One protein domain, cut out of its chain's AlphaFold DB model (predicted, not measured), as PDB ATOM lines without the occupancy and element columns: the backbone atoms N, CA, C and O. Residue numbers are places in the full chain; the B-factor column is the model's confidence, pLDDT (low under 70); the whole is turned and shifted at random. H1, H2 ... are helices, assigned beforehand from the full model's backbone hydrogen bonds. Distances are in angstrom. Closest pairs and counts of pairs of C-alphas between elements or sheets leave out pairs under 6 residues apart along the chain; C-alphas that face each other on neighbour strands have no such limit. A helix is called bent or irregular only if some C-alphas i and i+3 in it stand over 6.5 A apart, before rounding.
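Overview. This is residues 636 to 690 and 698 to 751 of the 886 residues of an uncharacterized protein of Deltaproteobacteria bacterium (UniProt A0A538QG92). H1a, H4, H5 and H6 form a bundle, with H5 folded back on H4 and H6 on H5; beyond one end lies H2, past the bent arm H1b. The 109 printed residues, all helix by class, hold H1 to H6 in chain order, compact with a radius of gyration of the C-alphas of 14.2 A, spanning 43 by 29 by 22 A.

Arrangement. H1, residues 636 to 662, assigned as one helix by its hydrogen bonds, is bent: C-alphas 652 and 655 are 7.3 A apart, and arms H1a, 636 to 652, and H1b, 655 to 662, stand at a steep tilt of 59 degrees. H2, residues 665 to 674, is close but not clearly touching H1b; the closest C-alphas, Met 660 and Ile 668, are 6.8 A apart. H3, residues 681 to 685, touches residues 709 to 712 of H4, residues 701 to 712; the closest C-alphas, Gly 682 and Leu 712, are 4.8 A apart. H5, residues 717 to 731, touches H1a, opposite ways at a shallow tilt of 23 degrees; the closest C-alphas, Arg 642 and Val 730, are 4.8 A apart. H5 and H6, residues 737 to 748, form a hairpin; the closest C-alphas, Ala 725 and Ala 747, are 5.8 A apart. O i to N i+4 pairs are within hydrogen-bond range throughout, save in H4, 7 of 8.

Along the chain. H1a, 24.3 A long, begins at C-alpha 636 (75.150, 77.147, 63.670); H6 ends at C-alpha 748 (85.431, 72.333, 82.545).

Size, cuts and confidence. Residues 691 to 697 are cut out, C-alphas 690 and 698 being 16.1 A apart. pLDDT is under 70 in 28 residues, among them 679 to 690.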
ATOM      1  N   ASP A 636      75.030  78.608  63.555       68.44
ATOM      2  CA  ASP A 636      75.150  77.147  63.670       68.44
ATOM      3  C   ASP A 636      76.405  76.670  64.400       68.44
ATOM      4  O   ASP A 636      76.377  75.624  65.045       68.44
ATOM      5  N   GLY A 637      77.481  77.462  64.392       67.81
ATOM      6  CA  GLY A 637      78.638  77.224  65.263       67.81
ATOM      7  C   GLY A 637      78.279  77.373  66.744       67.81
ATOM      8  O   GLY A 637      78.648  76.542  67.567       67.81
ATOM      9  N   VAL A 638      77.478  78.388  67.072       75.31
ATOM     10  CA  VAL A 638      76.950  78.626  68.424       75.31
ATOM     11  C   VAL A 638      76.025  77.487  68.853       75.31
ATOM     12  O   VAL A 638      76.185  76.930  69.938       75.31
ATOM     13  N   LEU A 639      75.096  77.088  67.980       77.12
ATOM     14  CA  LEU A 639      74.185  75.969  68.228       77.12
ATOM     15  C   LEU A 639      74.935  74.649  68.424       77.12
ATOM     16  O   LEU A 639      74.552  73.861  69.289       77.12
ATOM     17  N   TYR A 640      76.009  74.410  67.665       80.81
ATOM     18  CA  TYR A 640      76.856  73.233  67.836       80.81
ATOM     19  C   TYR A 640      77.455  73.177  69.245       80.81
ATOM     20  O   TYR A 640      77.273  72.180  69.943       80.81
ATOM     21  N   VAL A 641      78.103  74.258  69.692       79.88
ATOM     22  CA  VAL A 641      78.757  74.303  71.009       79.88
ATOM     23  C   VAL A 641      77.736  74.166  72.134       79.88
ATOM     24  O   VAL A 641      77.941  73.368  73.045       79.88
ATOM     25  N   ARG A 642      76.587  74.849  72.044       85.75
ATOM     26  CA  ARG A 642      75.500  74.692  73.024       85.75
ATOM     27  C   ARG A 642      74.973  73.262  73.076       85.75
ATOM     28  O   ARG A 642      74.751  72.734  74.157       85.75
ATOM     29  N   ARG A 643      74.795  72.611  71.922       84.75
ATOM     30  CA  ARG A 643      74.331  71.218  71.866       84.75
ATOM     31  C   ARG A 643      75.321  70.270  72.536       84.75
ATOM     32  O   ARG A 643      74.890  69.381  73.265       84.75
ATOM     33  N   GLN A 644      76.617  70.462  72.302       85.50
ATOM     34  CA  GLN A 644      77.659  69.639  72.916       85.50
ATOM     35  C   GLN A 644      77.788  69.908  74.419       85.50
ATOM     36  O   GLN A 644      77.862  68.962  75.199       85.50
ATOM     37  N   ALA A 645      77.728  71.174  74.845       85.62
ATOM     38  CA  ALA A 645      77.723  71.544  76.260       85.62
ATOM     39  C   ALA A 645      76.512  70.946  76.996       85.62
ATOM     40  O   ALA A 645      76.673  70.349  78.061       85.62
ATOM     41  N   LEU A 646      75.319  71.012  76.392       87.44
ATOM     42  CA  LEU A 646      74.107  70.394  76.929       87.44
ATOM     43  C   LEU A 646      74.226  68.866  76.986       87.44
ATOM     44  O   LEU A 646      73.936  68.269  78.016       87.44
ATOM     45  N   SER A 647      74.707  68.228  75.914       87.31
ATOM     46  CA  SER A 647      74.934  66.777  75.897       87.31
ATOM     47  C   SER A 647      75.929  66.344  76.971       87.31
ATOM     48  O   SER A 647      75.773  65.275  77.559       87.31
ATOM     49  N   ARG A 648      76.954  67.155  77.250       88.19
ATOM     50  CA  ARG A 648      77.911  66.861  78.313       88.19
ATOM     51  C   ARG A 648      77.293  67.024  79.697       88.19
ATOM     52  O   ARG A 648      77.509  66.156  80.539       88.19
ATOM     53  N   ALA A 649      76.504  68.076  79.909       86.62
ATOM     54  CA  ALA A 649      75.747  68.272  81.143       86.62
ATOM     55  C   ALA A 649      74.811  67.081  81.419       86.62
ATOM     56  O   ALA A 649      74.741  66.613  82.550       86.62
ATOM     57  N   GLU A 650      74.170  66.516  80.391       87.81
ATOM     58  CA  GLU A 650      73.346  65.305  80.530       87.81
ATOM     59  C   GLU A 650      74.150  64.077  80.953       87.81
ATOM     60  O   GLU A 650      73.696  63.322  81.806       87.81
ATOM     61  N   VAL A 651      75.346  63.877  80.391       87.50
ATOM     62  CA  VAL A 651      76.217  62.752  80.771       87.50
ATOM     63  C   VAL A 651      76.632  62.851  82.240       87.50
ATOM     64  O   VAL A 651      76.630  61.840  82.938       87.50
ATOM     65  N   VAL A 652      76.951  64.057  82.720       85.19
ATOM     66  CA  VAL A 652      77.281  64.293  84.138       85.19
ATOM     67  C   VAL A 652      76.044  64.111  85.028       85.19
ATOM     68  O   VAL A 652      76.137  63.536  86.108       85.19
ATOM     69  N   ALA A 653      74.869  64.535  84.558       86.81
ATOM     70  CA  ALA A 653      73.616  64.457  85.304       86.81
ATOM     71  C   ALA A 653      72.971  63.060  85.324       86.81
ATOM     72  O   ALA A 653      72.176  62.773  86.218       86.81
ATOM     73  N   ALA A 654      73.292  62.185  84.367       87.38
ATOM     74  CA  ALA A 654      72.673  60.872  84.178       87.38
ATOM     75  C   ALA A 654      72.550  60.007  85.454       87.38
ATOM     76  O   ALA A 654      71.433  59.552  85.729       87.38
ATOM     77  N   PRO A 655      73.609  59.791  86.268       86.44
ATOM     78  CA  PRO A 655      73.490  58.981  87.484       86.44
ATOM     79  C   PRO A 655      72.521  59.593  88.508       86.44
ATOM     80  O   PRO A 655      71.803  58.868  89.193       86.44
ATOM     81  N   TYR A 656      72.445  60.922  88.576       87.94
ATOM     82  CA  TYR A 656      71.549  61.639  89.483       87.94
ATOM     83  C   TYR A 656      70.102  61.606  88.992       87.94
ATOM     84  O   TYR A 656      69.193  61.344  89.773       87.94
ATOM     85  N   ILE A 657      69.881  61.769  87.686       85.31
ATOM     86  CA  ILE A 657      68.556  61.608  87.071       85.31
ATOM     87  C   ILE A 657      68.020  60.194  87.341       85.31
ATOM     88  O   ILE A 657      66.869  60.033  87.746       85.31
ATOM     89  N   GLN A 658      68.862  59.168  87.189       84.25
ATOM     90  CA  GLN A 658      68.495  57.787  87.501       84.25
ATOM     91  C   GLN A 658      68.201  57.597  88.997       84.25
ATOM     92  O   GLN A 658      67.204  56.967  89.353       84.25
ATOM     93  N   ALA A 659      69.013  58.184  89.880       79.44
ATOM     94  CA  ALA A 659      68.780  58.138  91.320       79.44
ATOM     95  C   ALA A 659      67.456  58.810  91.717       79.44
ATOM     96  O   ALA A 659      66.755  58.290  92.583       79.44
ATOM     97  N   MET A 660      67.067  59.912  91.072       80.12
ATOM     98  CA  MET A 660      65.762  60.544  91.304       80.12
ATOM     99  C   MET A 660      64.596  59.665  90.855       80.12
ATOM    100  O   MET A 660      63.557  59.655  91.504       80.12
ATOM    101  N   GLN A 661      64.754  58.918  89.761       83.81
ATOM    102  CA  GLN A 661      63.714  58.014  89.261       83.81
ATOM    103  C   GLN A 661      63.542  56.766  90.140       83.81
ATOM    104  O   GLN A 661      62.450  56.207  90.205       83.81
ATOM    105  N   GLN A 662      64.611  56.319  90.803       81.94
ATOM    106  CA  GLN A 662      64.628  55.082  91.593       81.94
ATOM    107  C   GLN A 662      64.313  55.281  93.083       81.94
ATOM    108  O   GLN A 662      64.026  54.307  93.780       81.94
ATOM    109  N   ASN A 663      64.374  56.512  93.597       76.44
ATOM    110  CA  ASN A 663      64.185  56.809  95.017       76.44
ATOM    111  C   ASN A 663      62.860  57.533  95.290       76.44
ATOM    112  O   ASN A 663      62.393  58.336  94.491       76.44
ATOM    113  N   SER A 664      62.261  57.270  96.456       78.88
ATOM    114  CA  SER A 664      61.069  57.990  96.914       78.88
ATOM    115  C   SER A 664      61.389  59.452  97.252       78.88
ATOM    116  O   SER A 664      62.521  59.782  97.614       78.88
ATOM    117  N   GLY A 665      60.378  60.329  97.192       73.75
ATOM    118  CA  GLY A 665      60.531  61.762  97.479       73.75
ATOM    119  C   GLY A 665      61.170  62.064  98.842       73.75
ATOM    120  O   GLY A 665      61.978  62.984  98.946       73.75
ATOM    121  N   ASP A 666      60.903  61.240  99.860       75.69
ATOM    122  CA  ASP A 666      61.501  61.388 101.194       75.69
ATOM    123  C   ASP A 666      63.013  61.125 101.199       75.69
ATOM    124  O   ASP A 666      63.768  61.855 101.839       75.69
ATOM    125  N   LYS A 667      63.482  60.127 100.434       74.06
ATOM    126  CA  LYS A 667      64.918  59.828 100.298       74.06
ATOM    127  C   LYS A 667      65.658  60.927  99.540       74.06
ATOM    128  O   LYS A 667      66.789  61.254  99.884       74.06
ATOM    129  N   ILE A 668      65.013  61.509  98.529       75.81
ATOM    130  CA  ILE A 668      65.550  62.652  97.779       75.81
ATOM    131  C   ILE A 668      65.665  63.866  98.708       75.81
ATOM    132  O   ILE A 668      66.707  64.513  98.750       75.81
ATOM    133  N   ARG A 669      64.633  64.140  99.514       76.31
ATOM    134  CA  ARG A 669      64.637  65.246 100.478       76.31
ATOM    135  C   ARG A 669      65.723  65.092 101.546       76.31
ATOM    136  O   ARG A 669      66.399  66.070 101.854       76.31
ATOM    137  N   ASP A 670      65.919  63.887 102.077       75.44
ATOM    138  CA  ASP A 670      67.001  63.591 103.026       75.44
ATOM    139  C   ASP A 670      68.393  63.796 102.393       75.44
ATOM    140  O   ASP A 670      69.279  64.388 103.010       75.44
ATOM    141  N   ALA A 671      68.576  63.396 101.129       72.31
ATOM    142  CA  ALA A 671      69.819  63.640 100.391       72.31
ATOM    143  C   ALA A 671      70.103  65.142 100.190       72.31
ATOM    144  O   ALA A 671      71.231  65.583 100.408       72.31
ATOM    145  N   ILE A 672      69.083  65.937  99.844       76.00
ATOM    146  CA  ILE A 672      69.189  67.401  99.695       76.00
ATOM    147  C   ILE A 672      69.625  68.056 101.016       76.00
ATOM    148  O   ILE A 672      70.529  68.895 101.028       76.00
ATOM    149  N   LEU A 673      69.022  67.643 102.137       74.62
ATOM    150  CA  LEU A 673      69.353  68.160 103.469       74.62
ATOM    151  C   LEU A 673      70.782  67.799 103.891       74.62
ATOM    152  O   LEU A 673      71.493  68.652 104.418       74.62
ATOM    153  N   LYS A 674      71.233  66.570 103.612       76.81
ATOM    154  CA  LYS A 674      72.612  66.127 103.888       76.81
ATOM    155  C   LYS A 674      73.665  66.897 103.091       76.81
ATOM    156  O   LYS A 674      74.784  67.052 103.567       76.81
ATOM    157  N   LEU A 675      73.306  67.394 101.910       72.56
ATOM    158  CA  LEU A 675      74.153  68.262 101.090       72.56
ATOM    159  C   LEU A 675      74.075  69.745 101.501       72.56
ATOM    160  O   LEU A 675      74.741  70.575 100.888       72.56
ATOM    161  N   GLY A 676      73.270  70.098 102.513       74.06
ATOM    162  CA  GLY A 676      73.103  71.476 102.984       74.06
ATOM    163  C   GLY A 676      72.360  72.391 102.003       74.06
ATOM    164  O   GLY A 676      72.478  73.611 102.096       74.06
ATOM    165  N   ARG A 677      71.607  71.829 101.044       73.50
ATOM    166  CA  ARG A 677      70.918  72.588  99.988       73.50
ATOM    167  C   ARG A 677      69.430  72.767 100.291       73.50
ATOM    168  O   ARG A 677      68.825  71.997 101.033       73.50
ATOM    169  N   ARG A 678      68.822  73.799  99.701       72.81
ATOM    170  CA  ARG A 678      67.362  73.995  99.714       72.81
ATOM    171  C   ARG A 678      66.741  73.301  98.491       72.81
ATOM    172  O   ARG A 678      67.357  73.342  97.429       72.81
ATOM    173  N   PRO A 679      65.537  72.710  98.591       65.56
ATOM    174  CA  PRO A 679      64.811  72.223  97.416       65.56
ATOM    175  C   PRO A 679      64.620  73.348  96.388       65.56
ATOM    176  O   PRO A 679      64.190  74.442  96.758       65.56
ATOM    177  N   GLY A 680      64.956  73.098  95.122       65.31
ATOM    178  CA  GLY A 680      64.932  74.098  94.054       65.31
ATOM    179  C   GLY A 680      66.173  74.999  93.977       65.31
ATOM    180  O   GLY A 680      66.196  75.917  93.154       65.31
ATOM    181  N   ALA A 681      67.212  74.753  94.786       62.50
ATOM    182  CA  ALA A 681      68.482  75.484  94.708       62.50
ATOM    183  C   ALA A 681      69.167  75.310  93.343       62.50
ATOM    184  O   ALA A 681      69.778  76.251  92.842       62.50
ATOM    185  N   GLY A 682      69.013  74.143  92.714       61.66
ATOM    186  CA  GLY A 682      69.469  73.869  91.357       61.66
ATOM    187  C   GLY A 682      68.841  74.802  90.331       61.66
ATOM    188  O   GLY A 682      69.556  75.491  89.613       61.66
ATOM    189  N   ALA A 683      67.512  74.906  90.301       62.22
ATOM    190  CA  ALA A 683      66.816  75.813  89.385       62.22
ATOM    191  C   ALA A 683      67.184  77.293  89.626       62.22
ATOM    192  O   ALA A 683      67.343  78.053  88.671       62.22
ATOM    193  N   ALA A 684      67.381  77.691  90.889       62.06
ATOM    194  CA  ALA A 684      67.819  79.040  91.246       62.06
ATOM    195  C   ALA A 684      69.249  79.348  90.759       62.06
ATOM    196  O   ALA A 684      69.498  80.438  90.248       62.06
ATOM    197  N   ALA A 685      70.169  78.379  90.840       60.41
ATOM    198  CA  ALA A 685      71.561  78.532  90.409       60.41
ATOM    199  C   ALA A 685      71.725  78.690  88.881       60.41
ATOM    200  O   ALA A 685      72.707  79.269  88.414       60.41
ATOM    201  N   VAL A 686      70.764  78.201  88.088       58.94
ATOM    202  CA  VAL A 686      70.792  78.300  86.615       58.94
ATOM    203  C   VAL A 686      70.010  79.527  86.084       58.94
ATOM    204  O   VAL A 686      70.032  79.794  84.883       58.94
ATOM    205  N   GLY A 687      69.329  80.299  86.941       58.78
ATOM    206  CA  GLY A 687      68.618  81.541  86.578       58.78
ATOM    207  C   GLY A 687      67.310  81.371  85.764       58.78
ATOM    208  O   GLY A 687      67.040  80.297  85.210       58.78
ATOM    209  N   PRO A 688      66.463  82.425  85.675       55.78
ATOM    210  CA  PRO A 688      65.106  82.341  85.120       55.78
ATOM    211  C   PRO A 688      65.048  82.071  83.603       55.78
ATOM    212  O   PRO A 688      65.884  82.529  82.824       55.78
ATOM    213  N   ARG A 689      63.996  81.362  83.154       52.03
ATOM    214  CA  ARG A 689      63.653  81.167  81.728       52.03
ATOM    215  C   ARG A 689      63.151  82.492  81.124       52.03
ATOM    216  O   ARG A 689      61.999  82.858  81.336       52.03
ATOM    217  N   SER A 690      63.965  83.217  80.353       43.22
ATOM    218  CA  SER A 690      63.492  84.424  79.645       43.22
ATOM    219  C   SER A 690      62.504  84.084  78.517       43.22
ATOM    220  O   SER A 690      62.865  83.408  77.554       43.22
ATOM    221  N   PRO A 698      66.556  74.084  68.911       59.69
ATOM    222  CA  PRO A 698      65.712  72.943  68.612       59.69
ATOM    223  C   PRO A 698      64.740  72.720  69.782       59.69
ATOM    224  O   PRO A 698      65.095  72.925  70.946       59.69
ATOM    225  N   GLN A 699      63.492  72.351  69.469       59.81
ATOM    226  CA  GLN A 699      62.380  72.301  70.433       59.81
ATOM    227  C   GLN A 699      62.660  71.423  71.675       59.81
ATOM    228  O   GLN A 699      61.958  71.551  72.671       59.81
ATOM    229  N   ASP A 700      63.692  70.571  71.651       73.00
ATOM    230  CA  ASP A 700      64.080  69.659  72.731       73.00
ATOM    231  C   ASP A 700      64.938  70.297  73.844       73.00
ATOM    232  O   ASP A 700      65.039  69.727  74.934       73.00
ATOM    233  N   PHE A 701      65.566  71.458  73.622       79.31
ATOM    234  CA  PHE A 701      66.485  72.070  74.600       79.31
ATOM    235  C   PHE A 701      65.821  72.404  75.949       79.31
ATOM    236  O   PHE A 701      66.378  72.029  76.986       79.31
ATOM    237  N   PRO A 702      64.645  73.064  75.997       79.00
ATOM    238  CA  PRO A 702      63.996  73.413  77.262       79.00
ATOM    239  C   PRO A 702      63.651  72.196  78.127       79.00
ATOM    240  O   PRO A 702      63.805  72.253  79.351       79.00
ATOM    241  N   ASP A 703      63.224  71.100  77.497       79.56
ATOM    242  CA  ASP A 703      62.860  69.855  78.180       79.56
ATOM    243  C   ASP A 703      64.091  69.138  78.732       79.56
ATOM    244  O   ASP A 703      64.065  68.598  79.839       79.56
ATOM    245  N   ARG A 704      65.193  69.152  77.977       83.75
ATOM    246  CA  ARG A 704      66.485  68.602  78.405       83.75
ATOM    247  C   ARG A 704      67.049  69.363  79.598       83.75
ATOM    248  O   ARG A 704      67.420  68.743  80.590       83.75
ATOM    249  N   ILE A 705      67.030  70.696  79.544       84.44
ATOM    250  CA  ILE A 705      67.491  71.559  80.639       84.44
ATOM    251  C   ILE A 705      66.665  71.316  81.907       84.44
ATOM    252  O   ILE A 705      67.249  71.094  82.964       84.44
ATOM    253  N   ALA A 706      65.332  71.260  81.807       81.62
ATOM    254  CA  ALA A 706      64.471  71.020  82.970       81.62
ATOM    255  C   ALA A 706      64.753  69.678  83.665       81.62
ATOM    256  O   ALA A 706      64.719  69.591  84.892       81.62
ATOM    257  N   ARG A 707      65.063  68.621  82.901       82.25
ATOM    258  CA  ARG A 707      65.442  67.322  83.485       82.25
ATOM    259  C   ARG A 707      66.737  67.404  84.290       82.25
ATOM    260  O   ARG A 707      66.835  66.760  85.330       82.25
ATOM    261  N   ILE A 708      67.709  68.185  83.821       86.62
ATOM    262  CA  ILE A 708      68.998  68.365  84.498       86.62
ATOM    263  C   ILE A 708      68.843  69.269  85.726       86.62
ATOM    264  O   ILE A 708      69.392  68.951  86.776       86.62
ATOM    265  N   GLU A 709      68.064  70.352  85.624       84.50
ATOM    266  CA  GLU A 709      67.814  71.297  86.725       84.50
ATOM    267  C   GLU A 709      67.234  70.600  87.963       84.50
ATOM    268  O   GLU A 709      67.667  70.878  89.078       84.50
ATOM    269  N   ASN A 710      66.333  69.633  87.766       80.38
ATOM    270  CA  ASN A 710      65.792  68.821  88.857       80.38
ATOM    271  C   ASN A 710      66.859  67.940  89.528       80.38
ATOM    272  O   ASN A 710      66.812  67.723  90.737       80.38
ATOM    273  N   ALA A 711      67.832  67.441  88.760       83.88
ATOM    274  CA  ALA A 711      68.891  66.577  89.273       83.88
ATOM    275  C   ALA A 711      69.967  67.335  90.060       83.88
ATOM    276  O   ALA A 711      70.595  66.733  90.930       83.88
ATOM    277  N   LEU A 712      70.157  68.638  89.806       84.94
ATOM    278  CA  LEU A 712      71.167  69.478  90.468       84.94
ATOM    279  C   LEU A 712      71.051  69.455  92.000       84.94
ATOM    280  O   LEU A 712      72.068  69.465  92.693       84.94
ATOM    281  N   ASP A 713      69.834  69.373  92.537       80.88
ATOM    282  CA  ASP A 713      69.581  69.423  93.982       80.88
ATOM    283  C   ASP A 713      70.259  68.281  94.760       80.88
ATOM    284  O   ASP A 713      70.621  68.462  95.922       80.88
ATOM    285  N   ILE A 714      70.491  67.136  94.112       79.69
ATOM    286  CA  ILE A 714      71.124  65.955  94.720       79.69
ATOM    287  C   ILE A 714      72.545  65.679  94.206       79.69
ATOM    288  O   ILE A 714      73.141  64.663  94.568       79.69
ATOM    289  N   MET A 715      73.096  66.549  93.352       84.69
ATOM    290  CA  MET A 715      74.446  66.366  92.812       84.69
ATOM    291  C   MET A 715      75.524  66.626  93.858       84.69
ATOM    292  O   MET A 715      75.421  67.576  94.636       84.69
ATOM    293  N   ALA A 716      76.621  65.867  93.810       79.38
ATOM    294  CA  ALA A 716      77.832  66.226  94.545       79.38
ATOM    295  C   ALA A 716      78.320  67.632  94.139       79.38
ATOM    296  O   ALA A 716      78.100  68.065  93.009       79.38
ATOM    297  N   GLN A 717      78.994  68.354  95.043       77.19
ATOM    298  CA  GLN A 717      79.382  69.759  94.831       77.19
ATOM    299  C   GLN A 717      80.151  69.994  93.522       77.19
ATOM    300  O   GLN A 717      79.800  70.887  92.755       77.19
ATOM    301  N   ARG A 718      81.119  69.125  93.214       75.56
ATOM    302  CA  ARG A 718      81.902  69.190  91.972       75.56
ATOM    303  C   ARG A 718      81.039  69.052  90.711       75.56
ATOM    304  O   ARG A 718      81.241  69.780  89.743       75.56
ATOM    305  N   ASP A 719      80.091  68.117  90.714       82.06
ATOM    306  CA  ASP A 719      79.215  67.871  89.561       82.06
ATOM    307  C   ASP A 719      78.146  68.958  89.438       82.06
ATOM    308  O   ASP A 719      77.785  69.341  88.327       82.06
ATOM    309  N   PHE A 720      77.697  69.504  90.569       81.25
ATOM    310  CA  PHE A 720      76.789  70.641  90.632       81.25
ATOM    311  C   PHE A 720      77.401  71.892  89.993       81.25
ATOM    312  O   PHE A 720      76.791  72.467  89.094       81.25
ATOM    313  N   GLU A 721      78.609  72.289  90.401       81.19
ATOM    314  CA  GLU A 721      79.310  73.463  89.858       81.19
ATOM    315  C   GLU A 721      79.547  73.318  88.352       81.19
ATOM    316  O   GLU A 721      79.213  74.204  87.565       81.19
ATOM    317  N   ARG A 722      80.037  72.148  87.934       78.12
ATOM    318  CA  ARG A 722      80.327  71.832  86.533       78.12
ATOM    319  C   ARG A 722      79.078  71.800  85.656       78.12
ATOM    320  O   ARG A 722      79.074  72.379  84.570       78.12
ATOM    321  N   THR A 723      78.012  71.149  86.114       84.06
ATOM    322  CA  THR A 723      76.743  71.070  85.376       84.06
ATOM    323  C   THR A 723      76.078  72.441  85.303       84.06
ATOM    324  O   THR A 723      75.597  72.827  84.241       84.06
ATOM    325  N   THR A 724      76.121  73.218  86.387       83.44
ATOM    326  CA  THR A 724      75.603  74.592  86.415       83.44
ATOM    327  C   THR A 724      76.355  75.479  85.426       83.44
ATOM    328  O   THR A 724      75.719  76.153  84.621       83.44
ATOM    329  N   ALA A 725      77.691  75.428  85.404       79.06
ATOM    330  CA  ALA A 725      78.498  76.202  84.462       79.06
ATOM    331  C   ALA A 725      78.186  75.841  82.996       79.06
ATOM    332  O   ALA A 725      77.992  76.732  82.167       79.06
ATOM    333  N   LEU A 726      78.046  74.549  82.675       84.19
ATOM    334  CA  LEU A 726      77.649  74.102  81.335       84.19
ATOM    335  C   LEU A 726      76.235  74.563  80.956       84.19
ATOM    336  O   LEU A 726      76.023  75.015  79.833       84.19
ATOM    337  N   LEU A 727      75.268  74.503  81.875       84.25
ATOM    338  CA  LEU A 727      73.912  74.991  81.618       84.25
ATOM    339  C   LEU A 727      73.859  76.516  81.445       84.25
ATOM    340  O   LEU A 727      73.110  77.002  80.598       84.25
ATOM    341  N   GLN A 728      74.679  77.269  82.181       83.31
ATOM    342  CA  GLN A 728      74.822  78.714  81.997       83.31
ATOM    343  C   GLN A 728      75.369  79.042  80.599       83.31
ATOM    344  O   GLN A 728      74.815  79.890  79.899       83.31
ATOM    345  N   ILE A 729      76.370  78.295  80.119       81.56
ATOM    346  CA  ILE A 729      76.897  78.409  78.745       81.56
ATOM    347  C   ILE A 729      75.798  78.137  77.708       81.56
ATOM    348  O   ILE A 729      75.660  78.883  76.738       81.56
ATOM    349  N   VAL A 730      74.973  77.108  77.927       83.94
ATOM    350  CA  VAL A 730      73.839  76.781  77.044       83.94
ATOM    351  C   VAL A 730      72.820  77.925  76.992       83.94
ATOM    352  O   VAL A 730      72.326  78.250  75.912       83.94
ATOM    353  N   LYS A 731      72.532  78.563  78.134       78.50
ATOM    354  CA  LYS A 731      71.576  79.678  78.252       78.50
ATOM    355  C   LYS A 731      72.142  81.039  77.815       78.50
ATOM    356  O   LYS A 731      71.363  81.959  77.558       78.50
ATOM    357  N   THR A 732      73.463  81.181  77.697       74.00
ATOM    358  CA  THR A 732      74.131  82.454  77.373       74.00
ATOM    359  C   THR A 732      73.723  82.946  75.981       74.00
ATOM    360  O   THR A 732      73.943  82.259  74.981       74.00
ATOM    361  N   ARG A 733      73.125  84.144  75.884       64.62
ATOM    362  CA  ARG A 733      72.633  84.747  74.625       64.62
ATOM    363  C   ARG A 733      73.675  85.673  73.972       64.62
ATOM    364  O   ARG A 733      74.533  86.212  74.651       64.62
ATOM    365  N   LYS A 734      73.544  85.894  72.651       55.06
ATOM    366  CA  LYS A 734      74.319  86.873  71.843       55.06
ATOM    367  C   LYS A 734      75.853  86.736  71.918       55.06
ATOM    368  O   LYS A 734      76.569  87.730  71.888       55.06
ATOM    369  N   VAL A 735      76.345  85.505  71.943       63.56
ATOM    370  CA  VAL A 735      77.776  85.165  71.969       63.56
ATOM    371  C   VAL A 735      78.188  84.447  70.687       63.56
ATOM    372  O   VAL A 735      77.350  83.825  70.031       63.56
ATOM    373  N   THR A 736      79.456  84.557  70.297       66.00
ATOM    374  CA  THR A 736      80.012  83.836  69.142       66.00
ATOM    375  C   THR A 736      80.378  82.398  69.514       66.00
ATOM    376  O   THR A 736      80.454  82.045  70.692       66.00
ATOM    377  N   ALA A 737      80.626  81.536  68.518       66.81
ATOM    378  CA  ALA A 737      81.092  80.174  68.789       66.81
ATOM    379  C   ALA A 737      82.454  80.162  69.514       66.81
ATOM    380  O   ALA A 737      82.736  79.246  70.279       66.81
ATOM    381  N   ALA A 738      83.283  81.190  69.298       60.91
ATOM    382  CA  ALA A 738      84.558  81.364  69.990       60.91
ATOM    383  C   ALA A 738      84.354  81.655  71.481       60.91
ATOM    384  O   ALA A 738      84.937  80.975  72.319       60.91
ATOM    385  N   ASP A 739      83.475  82.602  71.809       65.75
ATOM    386  CA  ASP A 739      83.209  82.980  73.204       65.75
ATOM    387  C   ASP A 739      82.642  81.787  73.988       65.75
ATOM    388  O   ASP A 739      83.034  81.529  75.124       65.75
ATOM    389  N   LEU A 740      81.766  80.999  73.352       71.12
ATOM    390  CA  LEU A 740      81.256  79.767  73.949       71.12
ATOM    391  C   LEU A 740      82.342  78.705  74.118       71.12
ATOM    392  O   LEU A 740      82.348  78.014  75.133       71.12
ATOM    393  N   ASN A 741      83.268  78.573  73.167       71.75
ATOM    394  CA  ASN A 741      84.384  77.646  73.310       71.75
ATOM    395  C   ASN A 741      85.289  78.024  74.486       71.75
ATOM    396  O   ASN A 741      85.653  77.154  75.272       71.75
ATOM    397  N   GLU A 742      85.626  79.307  74.630       68.31
ATOM    398  CA  GLU A 742      86.415  79.786  75.767       68.31
ATOM    399  C   GLU A 742      85.671  79.563  77.085       68.31
ATOM    400  O   GLU A 742      86.252  79.047  78.041       68.31
ATOM    401  N   ALA A 743      84.373  79.879  77.124       71.56
ATOM    402  CA  ALA A 743      83.544  79.665  78.301       71.56
ATOM    403  C   ALA A 743      83.512  78.186  78.707       71.56
ATOM    404  O   ALA A 743      83.652  77.875  79.888       71.56
ATOM    405  N   VAL A 744      83.407  77.266  77.741       72.81
ATOM    406  CA  VAL A 744      83.495  75.824  78.003       72.81
ATOM    407  C   VAL A 744      84.857  75.459  78.583       72.81
ATOM    408  O   VAL A 744      84.903  74.798  79.617       72.81
ATOM    409  N   VAL A 745      85.965  75.904  77.980       68.00
ATOM    410  CA  VAL A 745      87.300  75.572  78.499       68.00
ATOM    411  C   VAL A 745      87.514  76.123  79.908       68.00
ATOM    412  O   VAL A 745      88.057  75.422  80.759       68.00
ATOM    413  N   ARG A 746      87.036  77.339  80.192       71.06
ATOM    414  CA  ARG A 746      87.079  77.923  81.538       71.06
ATOM    415  C   ARG A 746      86.221  77.137  82.536       71.06
ATOM    416  O   ARG A 746      86.625  76.986  83.682       71.06
ATOM    417  N   ALA A 747      85.063  76.640  82.106       74.50
ATOM    418  CA  ALA A 747      84.114  75.937  82.963       74.50
ATOM    419  C   ALA A 747      84.539  74.503  83.310       74.50
ATOM    420  O   ALA A 747      84.285  74.051  84.425       74.50
ATOM    421  N   VAL A 748      85.146  73.772  82.367       74.75
ATOM    422  CA  VAL A 748      85.431  72.333  82.545       74.75
ATOM    423  C   VAL A 748      86.910  71.956  82.449       74.75
ATOM    424  O   VAL A 748      87.270  70.803  82.674       74.75
ATOM    425  N   GLY A 749      87.784  72.913  82.137       68.25
ATOM    426  CA  GLY A 749      89.199  72.669  81.875       68.25
ATOM    427  C   GLY A 749      89.470  72.103  80.470       68.25
ATOM    428  O   GLY A 749      88.562  71.629  79.783       68.25
ATOM    429  N   PRO A 750      90.733  72.144  80.006       57.75
ATOM    430  CA  PRO A 750      91.093  71.828  78.623       57.75
ATOM    431  C   PRO A 750      90.876  70.357  78.241       57.75
ATOM    432  O   PRO A 750      90.446  70.083  77.122       57.75
ATOM    433  N   GLU A 751      91.137  69.419  79.159       66.25
ATOM    434  CA  GLU A 751      91.007  67.974  78.899       66.25
ATOM    435  C   GLU A 751      89.565  67.578  78.586       66.25
ATOM    436  O   GLU A 751      89.285  66.808  77.669       66.25
TER     437      GLU A 751